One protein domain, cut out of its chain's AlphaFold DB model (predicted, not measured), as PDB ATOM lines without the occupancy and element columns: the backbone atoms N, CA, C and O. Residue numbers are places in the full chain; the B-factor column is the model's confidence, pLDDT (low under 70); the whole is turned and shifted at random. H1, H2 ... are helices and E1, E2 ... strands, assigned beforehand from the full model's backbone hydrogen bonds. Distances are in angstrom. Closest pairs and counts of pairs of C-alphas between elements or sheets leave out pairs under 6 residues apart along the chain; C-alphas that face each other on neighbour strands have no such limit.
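Overview. This is residues 204 to 256 of the 256 residues of the protein "Amidohydrolase" of Fervidicoccus fontis (UniProt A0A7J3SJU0). Two small antiparallel pieces lie at opposite ends of a long, loose shape: a sheet of E1, E2 and E3 at one end and the hairpin of E4 and E5 at the other, joined by residues 236 to 241. The short helix H1, between E1 and E2 along the chain, lies off the three-stranded sheet. The printed part has 53 residues, with one named helix and five named strands in the order E1 H1 E2 E3 E4 E5; the class is mixed, helices and strands. It is loose, with a radius of gyration of the C-alphas of 13.7 A and spans of 47 by 22 by 13 A.

Arrangement. E1, residues 205 to 207, is an edge strand. H1, residues 213 to 219, is not on the sheet; every O i to N i+4 pair in it is within hydrogen-bond range. E2, residues 225 to 228, is antiparallel to E1 at 171 degrees, with N 205 and O 227 3.0 A apart. E3, residues 231 to 235, forms a hairpin with E2 at 155 degrees; N 233 and O 226 are 2.8 A apart. E4, residues 242 to 245, and E5, residues 248 to 251, form an antiparallel hairpin at 142 degrees, with N 250 and O 243 2.8 A apart. Both are apart from E1, H1, E2 and E3.

Along the chain. E1 begins at C-alpha 205, (157.012, 154.471, 184.363). H1 is 10.1 A long, E2 10.0 A and E3 11.4 A. E4 is 9.2 A long and E5 9.8 A, ending at C-alpha 251, (184.176, 154.760, 180.250).

Size, cuts and confidence. The C-alphas of Asp 229 and Lys 246, the two farthest apart, are 46.6 A apart. The printed part has no cut and no long link. The model's pLDDT is under 70 at residues 238 to 249 and 252 to 256.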
ATOM      1  N   ASN A 204     153.296 153.507 186.974       96.31
ATOM      2  CA  ASN A 204     153.808 152.906 185.749       96.31
ATOM      3  C   ASN A 204     154.745 153.897 185.063       96.31
ATOM      4  O   ASN A 204     154.309 154.963 184.629       96.31
ATOM      5  N   MET A 205     156.032 153.568 184.965       95.88
ATOM      6  CA  MET A 205     157.012 154.471 184.363       95.88
ATOM      7  C   MET A 205     158.237 153.743 183.823       95.88
ATOM      8  O   MET A 205     158.604 152.655 184.271       95.88
ATOM      9  N   LEU A 206     158.890 154.398 182.869       94.19
ATOM     10  CA  LEU A 206     160.185 154.006 182.338       94.19
ATOM     11  C   LEU A 206     161.221 155.034 182.772       94.19
ATOM     12  O   LEU A 206     160.987 156.236 182.661       94.19
ATOM     13  N   ILE A 207     162.381 154.563 183.215       93.62
ATOM     14  CA  ILE A 207     163.543 155.425 183.436       93.62
ATOM     15  C   ILE A 207     164.477 155.228 182.253       93.62
ATOM     16  O   ILE A 207     164.999 154.135 182.062       93.62
ATOM     17  N   LEU A 208     164.671 156.261 181.438       92.88
ATOM     18  CA  LEU A 208     165.522 156.193 180.251       92.88
ATOM     19  C   LEU A 208     166.935 156.694 180.555       92.88
ATOM     20  O   LEU A 208     167.154 157.514 181.445       92.88
ATOM     21  N   LYS A 209     167.908 156.224 179.773       87.81
ATOM     22  CA  LYS A 209     169.265 156.772 179.788       87.81
ATOM     23  C   LYS A 209     169.266 158.101 179.026       87.81
ATOM     24  O   LYS A 209     169.335 158.112 177.803       87.81
ATOM     25  N   GLY A 210     169.180 159.208 179.749       89.06
ATOM     26  CA  GLY A 210     168.972 160.534 179.172       89.06
ATOM     27  C   GLY A 210     168.955 161.609 180.249       89.06
ATOM     28  O   GLY A 210     168.558 161.320 181.375       89.06
ATOM     29  N   ARG A 211     169.361 162.838 179.922       91.31
ATOM     30  CA  ARG A 211     169.054 164.009 180.766       91.31
ATOM     31  C   ARG A 211     167.717 164.639 180.394       91.31
ATOM     32  O   ARG A 211     167.075 165.252 181.238       91.31
ATOM     33  N   ASP A 212     167.335 164.498 179.132       92.69
ATOM     34  CA  ASP A 212     166.115 165.031 178.549       92.69
ATOM     35  C   ASP A 212     165.626 164.139 177.393       92.69
ATOM     36  O   ASP A 212     166.186 163.070 177.110       92.69
ATOM     37  N   GLU A 213     164.557 164.577 176.733       92.94
ATOM     38  CA  GLU A 213     163.907 163.860 175.637       92.94
ATOM     39  C   GLU A 213     164.834 163.698 174.424       92.94
ATOM     40  O   GLU A 213     164.804 162.673 173.737       92.94
ATOM     41  N   LEU A 214     165.694 164.692 174.177       93.31
ATOM     42  CA  LEU A 214     166.645 164.662 173.069       93.31
ATOM     43  C   LEU A 214     167.751 163.645 173.318       93.31
ATOM     44  O   LEU A 214     168.107 162.908 172.401       93.31
ATOM     45  N   ASP A 215     168.295 163.589 174.534       92.94
ATOM     46  CA  ASP A 215     169.288 162.578 174.885       92.94
ATOM     47  C   ASP A 215     168.698 161.170 174.766       92.94
ATOM     48  O   ASP A 215     169.351 160.300 174.191       92.94
ATOM     49  N   ALA A 216     167.456 160.957 175.218       93.00
ATOM     50  CA  ALA A 216     166.779 159.669 175.071       93.00
ATOM     51  C   ALA A 216     166.675 159.239 173.593       93.00
ATOM     52  O   ALA A 216     167.056 158.120 173.243       93.00
ATOM     53  N   LEU A 217     166.234 160.147 172.713       94.06
ATOM     54  CA  LEU A 217     166.089 159.871 171.281       94.06
ATOM     55  C   LEU A 217     167.433 159.745 170.545       94.06
ATOM     56  O   LEU A 217     167.542 158.978 169.593       94.06
ATOM     57  N   ARG A 218     168.467 160.482 170.957       92.81
ATOM     58  CA  ARG A 218     169.798 160.429 170.328       92.81
ATOM     59  C   ARG A 218     170.584 159.186 170.736       92.81
ATOM     60  O   ARG A 218     171.349 158.667 169.927       92.81
ATOM     61  N   ILE A 219     170.464 158.755 171.993       89.88
ATOM     62  CA  ILE A 219     171.231 157.626 172.536       89.88
ATOM     63  C   ILE A 219     170.650 156.288 172.072       89.88
ATOM     64  O   ILE A 219     171.431 155.360 171.875       89.88
ATOM     65  N   LEU A 220     169.325 156.199 171.877       86.81
ATOM     66  CA  LEU A 220     168.624 154.974 171.460       86.81
ATOM     67  C   LEU A 220     169.023 153.760 172.312       86.81
ATOM     68  O   LEU A 220     169.572 152.773 171.822       86.81
ATOM     69  N   GLY A 221     168.796 153.870 173.621       85.56
ATOM     70  CA  GLY A 221     169.072 152.803 174.580       85.56
ATOM     71  C   GLY A 221     167.793 152.197 175.158       85.56
ATOM     72  O   GLY A 221     166.773 152.886 175.224       85.56
ATOM     73  N   PRO A 222     167.846 150.944 175.647       86.94
ATOM     74  CA  PRO A 222     166.738 150.380 176.405       86.94
ATOM     75  C   PRO A 222     166.479 151.213 177.676       86.94
ATOM     76  O   PRO A 222     167.408 151.849 178.196       86.94
ATOM     77  N   PRO A 223     165.251 151.190 178.225       89.81
ATOM     78  CA  PRO A 223     164.983 151.762 179.540       89.81
ATOM     79  C   PRO A 223     165.931 151.175 180.587       89.81
ATOM     80  O   PRO A 223     166.091 149.959 180.652       89.81
ATOM     81  N   LEU A 224     166.536 152.021 181.420       90.88
ATOM     82  CA  LEU A 224     167.321 151.606 182.585       90.88
ATOM     83  C   LEU A 224     166.451 150.828 183.570       90.88
ATOM     84  O   LEU A 224     166.884 149.793 184.066       90.88
ATOM     85  N   TYR A 225     165.226 151.306 183.798       88.12
ATOM     86  CA  TYR A 225     164.242 150.639 184.640       88.12
ATOM     87  C   TYR A 225     162.868 150.616 183.980       88.12
ATOM     88  O   TYR A 225     162.455 151.593 183.347       88.12
ATOM     89  N   VAL A 226     162.149 149.518 184.197       90.81
ATOM     90  CA  VAL A 226     160.719 149.388 183.898       90.81
ATOM     91  C   VAL A 226     159.996 149.198 185.220       90.81
ATOM     92  O   VAL A 226     160.264 148.227 185.924       90.81
ATOM     93  N   ILE A 227     159.096 150.114 185.563       90.38
ATOM     94  CA  ILE A 227     158.317 150.073 186.802       90.38
ATOM     95  C   ILE A 227     156.843 149.938 186.431       90.38
ATOM     96  O   ILE A 227     156.345 150.701 185.599       90.38
ATOM     97  N   LYS A 228     156.153 148.978 187.047       91.31
ATOM     98  CA  LYS A 228     154.714 148.760 186.883       91.31
ATOM     99  C   LYS A 228     154.056 148.543 188.238       91.31
ATOM    100  O   LYS A 228     154.548 147.743 189.028       91.31
ATOM    101  N   ASP A 229     152.960 149.247 188.491       92.50
ATOM    102  CA  ASP A 229     152.192 149.204 189.738       92.50
ATOM    103  C   ASP A 229     153.089 149.390 190.979       92.50
ATOM    104  O   ASP A 229     152.905 148.764 192.021       92.50
ATOM    105  N   GLY A 230     154.115 150.243 190.848       90.19
ATOM    106  CA  GLY A 230     155.102 150.528 191.894       90.19
ATOM    107  C   GLY A 230     156.193 149.465 192.073       90.19
ATOM    108  O   GLY A 230     157.085 149.652 192.898       90.19
ATOM    109  N   ALA A 231     156.167 148.376 191.303       86.31
ATOM    110  CA  ALA A 231     157.164 147.313 191.340       86.31
ATOM    111  C   ALA A 231     158.173 147.434 190.190       86.31
ATOM    112  O   ALA A 231     157.810 147.692 189.041       86.31
ATOM    113  N   LEU A 232     159.453 147.201 190.492       85.12
ATOM    114  CA  LEU A 232     160.506 147.100 189.483       85.12
ATOM    115  C   LEU A 232     160.354 145.784 188.702       85.12
ATOM    116  O   LEU A 232     160.458 144.707 189.285       85.12
ATOM    117  N   LEU A 233     160.125 145.876 187.392       81.25
ATOM    118  CA  LEU A 233     159.967 144.730 186.491       81.25
ATOM    119  C   LEU A 233     161.231 144.392 185.697       81.25
ATOM    120  O   LEU A 233     161.453 143.225 185.383       81.25
ATOM    121  N   ALA A 234     162.039 145.394 185.342       78.12
ATOM    122  CA  ALA A 234     163.289 145.192 184.611       78.12
ATOM    123  C   ALA A 234     164.355 146.210 185.031       78.12
ATOM    124  O   ALA A 234     164.032 147.376 185.261       78.12
ATOM    125  N   ASP A 235     165.609 145.757 185.082       84.00
ATOM    126  CA  ASP A 235     166.811 146.541 185.382       84.00
ATOM    127  C   ASP A 235     167.866 146.277 184.299       84.00
ATOM    128  O   ASP A 235     168.329 145.147 184.131       84.00
ATOM    129  N   ASN A 236     168.235 147.325 183.562       82.19
ATOM    130  CA  ASN A 236     169.202 147.285 182.464       82.19
ATOM    131  C   ASN A 236     170.458 148.129 182.751       82.19
ATOM    132  O   ASN A 236     171.140 148.583 181.828       82.19
ATOM    133  N   THR A 237     170.792 148.363 184.022       79.69
ATOM    134  CA  THR A 237     171.935 149.212 184.414       79.69
ATOM    135  C   THR A 237     173.315 148.577 184.188       79.69
ATOM    136  O   THR A 237     174.323 149.284 184.203       79.69
ATOM    137  N   GLY A 238     173.389 147.268 183.920       65.44
ATOM    138  CA  GLY A 238     174.643 146.502 183.829       65.44
ATOM    139  C   GLY A 238     175.513 146.719 182.576       65.44
ATOM    140  O   GLY A 238     176.574 146.102 182.466       65.44
ATOM    141  N   GLY A 239     175.102 147.557 181.619       64.06
ATOM    142  CA  GLY A 239     175.832 147.787 180.365       64.06
ATOM    143  C   GLY A 239     176.805 148.968 180.427       64.06
ATOM    144  O   GLY A 239     176.408 150.118 180.222       64.06
ATOM    145  N   GLU A 240     178.098 148.714 180.644       63.25
ATOM    146  CA  GLU A 240     179.135 149.747 180.502       63.25
ATOM    147  C   GLU A 240     179.599 149.883 179.043       63.25
ATOM    148  O   GLU A 240     180.083 148.928 178.437       63.25
ATOM    149  N   SER A 241     179.538 151.096 178.487       62.91
ATOM    150  CA  SER A 241     180.207 151.427 177.223       62.91
ATOM    151  C   SER A 241     181.643 151.879 177.509       62.91
ATOM    152  O   SER A 241     181.851 152.881 178.198       62.91
ATOM    153  N   LYS A 242     182.639 151.156 176.983       60.69
ATOM    154  CA  LYS A 242     184.066 151.504 177.098       60.69
ATOM    155  C   LYS A 242     184.680 151.704 175.718       60.69
ATOM    156  O   LYS A 242     184.406 150.926 174.808       60.69
ATOM    157  N   ILE A 243     185.540 152.706 175.578       55.03
ATOM    158  CA  ILE A 243     186.398 152.888 174.400       55.03
ATOM    159  C   ILE A 243     187.845 152.612 174.781       55.03
ATOM    160  O   ILE A 243     188.277 152.942 175.882       55.03
ATOM    161  N   PHE A 244     188.606 152.003 173.877       55.09
ATOM    162  CA  PHE A 244     190.045 151.846 174.051       55.09
ATOM    163  C   PHE A 244     190.748 153.048 173.418       55.09
ATOM    164  O   PHE A 244     190.814 153.169 172.195       55.09
ATOM    165  N   TYR A 245     191.242 153.961 174.249       53.41
ATOM    166  CA  TYR A 245     191.867 155.206 173.816       53.41
ATOM    167  C   TYR A 245     193.195 155.407 174.548       53.41
ATOM    168  O   TYR A 245     193.289 155.234 175.760       53.41
ATOM    169  N   LYS A 246     194.257 155.740 173.801       67.50
ATOM    170  CA  LYS A 246     195.619 155.953 174.339       67.50
ATOM    171  C   LYS A 246     196.116 154.815 175.253       67.50
ATOM    172  O   LYS A 246     196.747 155.064 176.276       67.50
ATOM    173  N   GLY A 247     195.832 153.565 174.884       66.38
ATOM    174  CA  GLY A 247     196.319 152.386 175.609       66.38
ATOM    175  C   GLY A 247     195.540 152.027 176.880       66.38
ATOM    176  O   GLY A 247     195.964 151.129 177.602       66.38
ATOM    177  N   LYS A 248     194.410 152.688 177.159       68.94
ATOM    178  CA  LYS A 248     193.531 152.381 178.296       68.94
ATOM    179  C   LYS A 248     192.072 152.283 177.868       68.94
ATOM    180  O   LYS A 248     191.644 152.924 176.910       68.94
ATOM    181  N   TRP A 249     191.309 151.480 178.601       64.38
ATOM    182  CA  TRP A 249     189.853 151.477 178.508       64.38
ATOM    183  C   TRP A 249     189.296 152.660 179.301       64.38
ATOM    184  O   TRP A 249     189.531 152.763 180.504       64.38
ATOM    185  N   GLU A 250     188.560 153.540 178.633       71.69
ATOM    186  CA  GLU A 250     187.870 154.681 179.233       71.69
ATOM    187  C   GLU A 250     186.359 154.462 179.153       71.69
ATOM    188  O   GLU A 250     185.840 154.016 178.127       71.69
ATOM    189  N   ARG A 251     185.642 154.763 180.241       74.69
ATOM    190  CA  ARG A 251     184.176 154.760 180.250       74.69
ATOM    191  C   ARG A 251     183.681 155.924 179.396       74.69
ATOM    192  O   ARG A 251     184.130 157.051 179.584       74.69
ATOM    193  N   VAL A 252     182.745 155.652 178.492       61.69
ATOM    194  CA  VAL A 252     182.081 156.693 177.702       61.69
ATOM    195  C   VAL A 252     180.775 157.074 178.371       61.69
ATOM    196  O   VAL A 252     179.855 156.260 178.482       61.69
ATOM    197  N   GLU A 253     180.681 158.333 178.776       64.81
ATOM    198  CA  GLU A 253     179.408 158.969 179.074       64.81
ATOM    199  C   GLU A 253     178.950 159.699 177.812       64.81
ATOM    200  O   GLU A 253     179.658 160.536 177.266       64.81
ATOM    201  N   LEU A 254     177.782 159.319 177.286       60.28
ATOM    202  CA  LEU A 254     177.246 159.875 176.038       60.28
ATOM    203  C   LEU A 254     176.595 161.253 176.236       60.28
ATOM    204  O   LEU A 254     175.991 161.766 175.296       60.28
ATOM    205  N   PHE A 255     176.678 161.829 177.434       56.06
ATOM    206  CA  PHE A 255     176.088 163.113 177.799       56.06
ATOM    207  C   PHE A 255     177.151 164.212 177.649       56.06
ATOM    208  O   PHE A 255     178.210 164.112 178.260       56.06
ATOM    209  N   LEU A 256     176.881 165.215 176.804       47.22
ATOM    210  CA  LEU A 256     177.733 166.402 176.606       47.22
ATOM    211  C   LEU A 256     177.424 167.489 177.627       47.22
ATOM    212  O   LEU A 256     176.231 167.860 177.684       47.22
TER     213      LEU A 256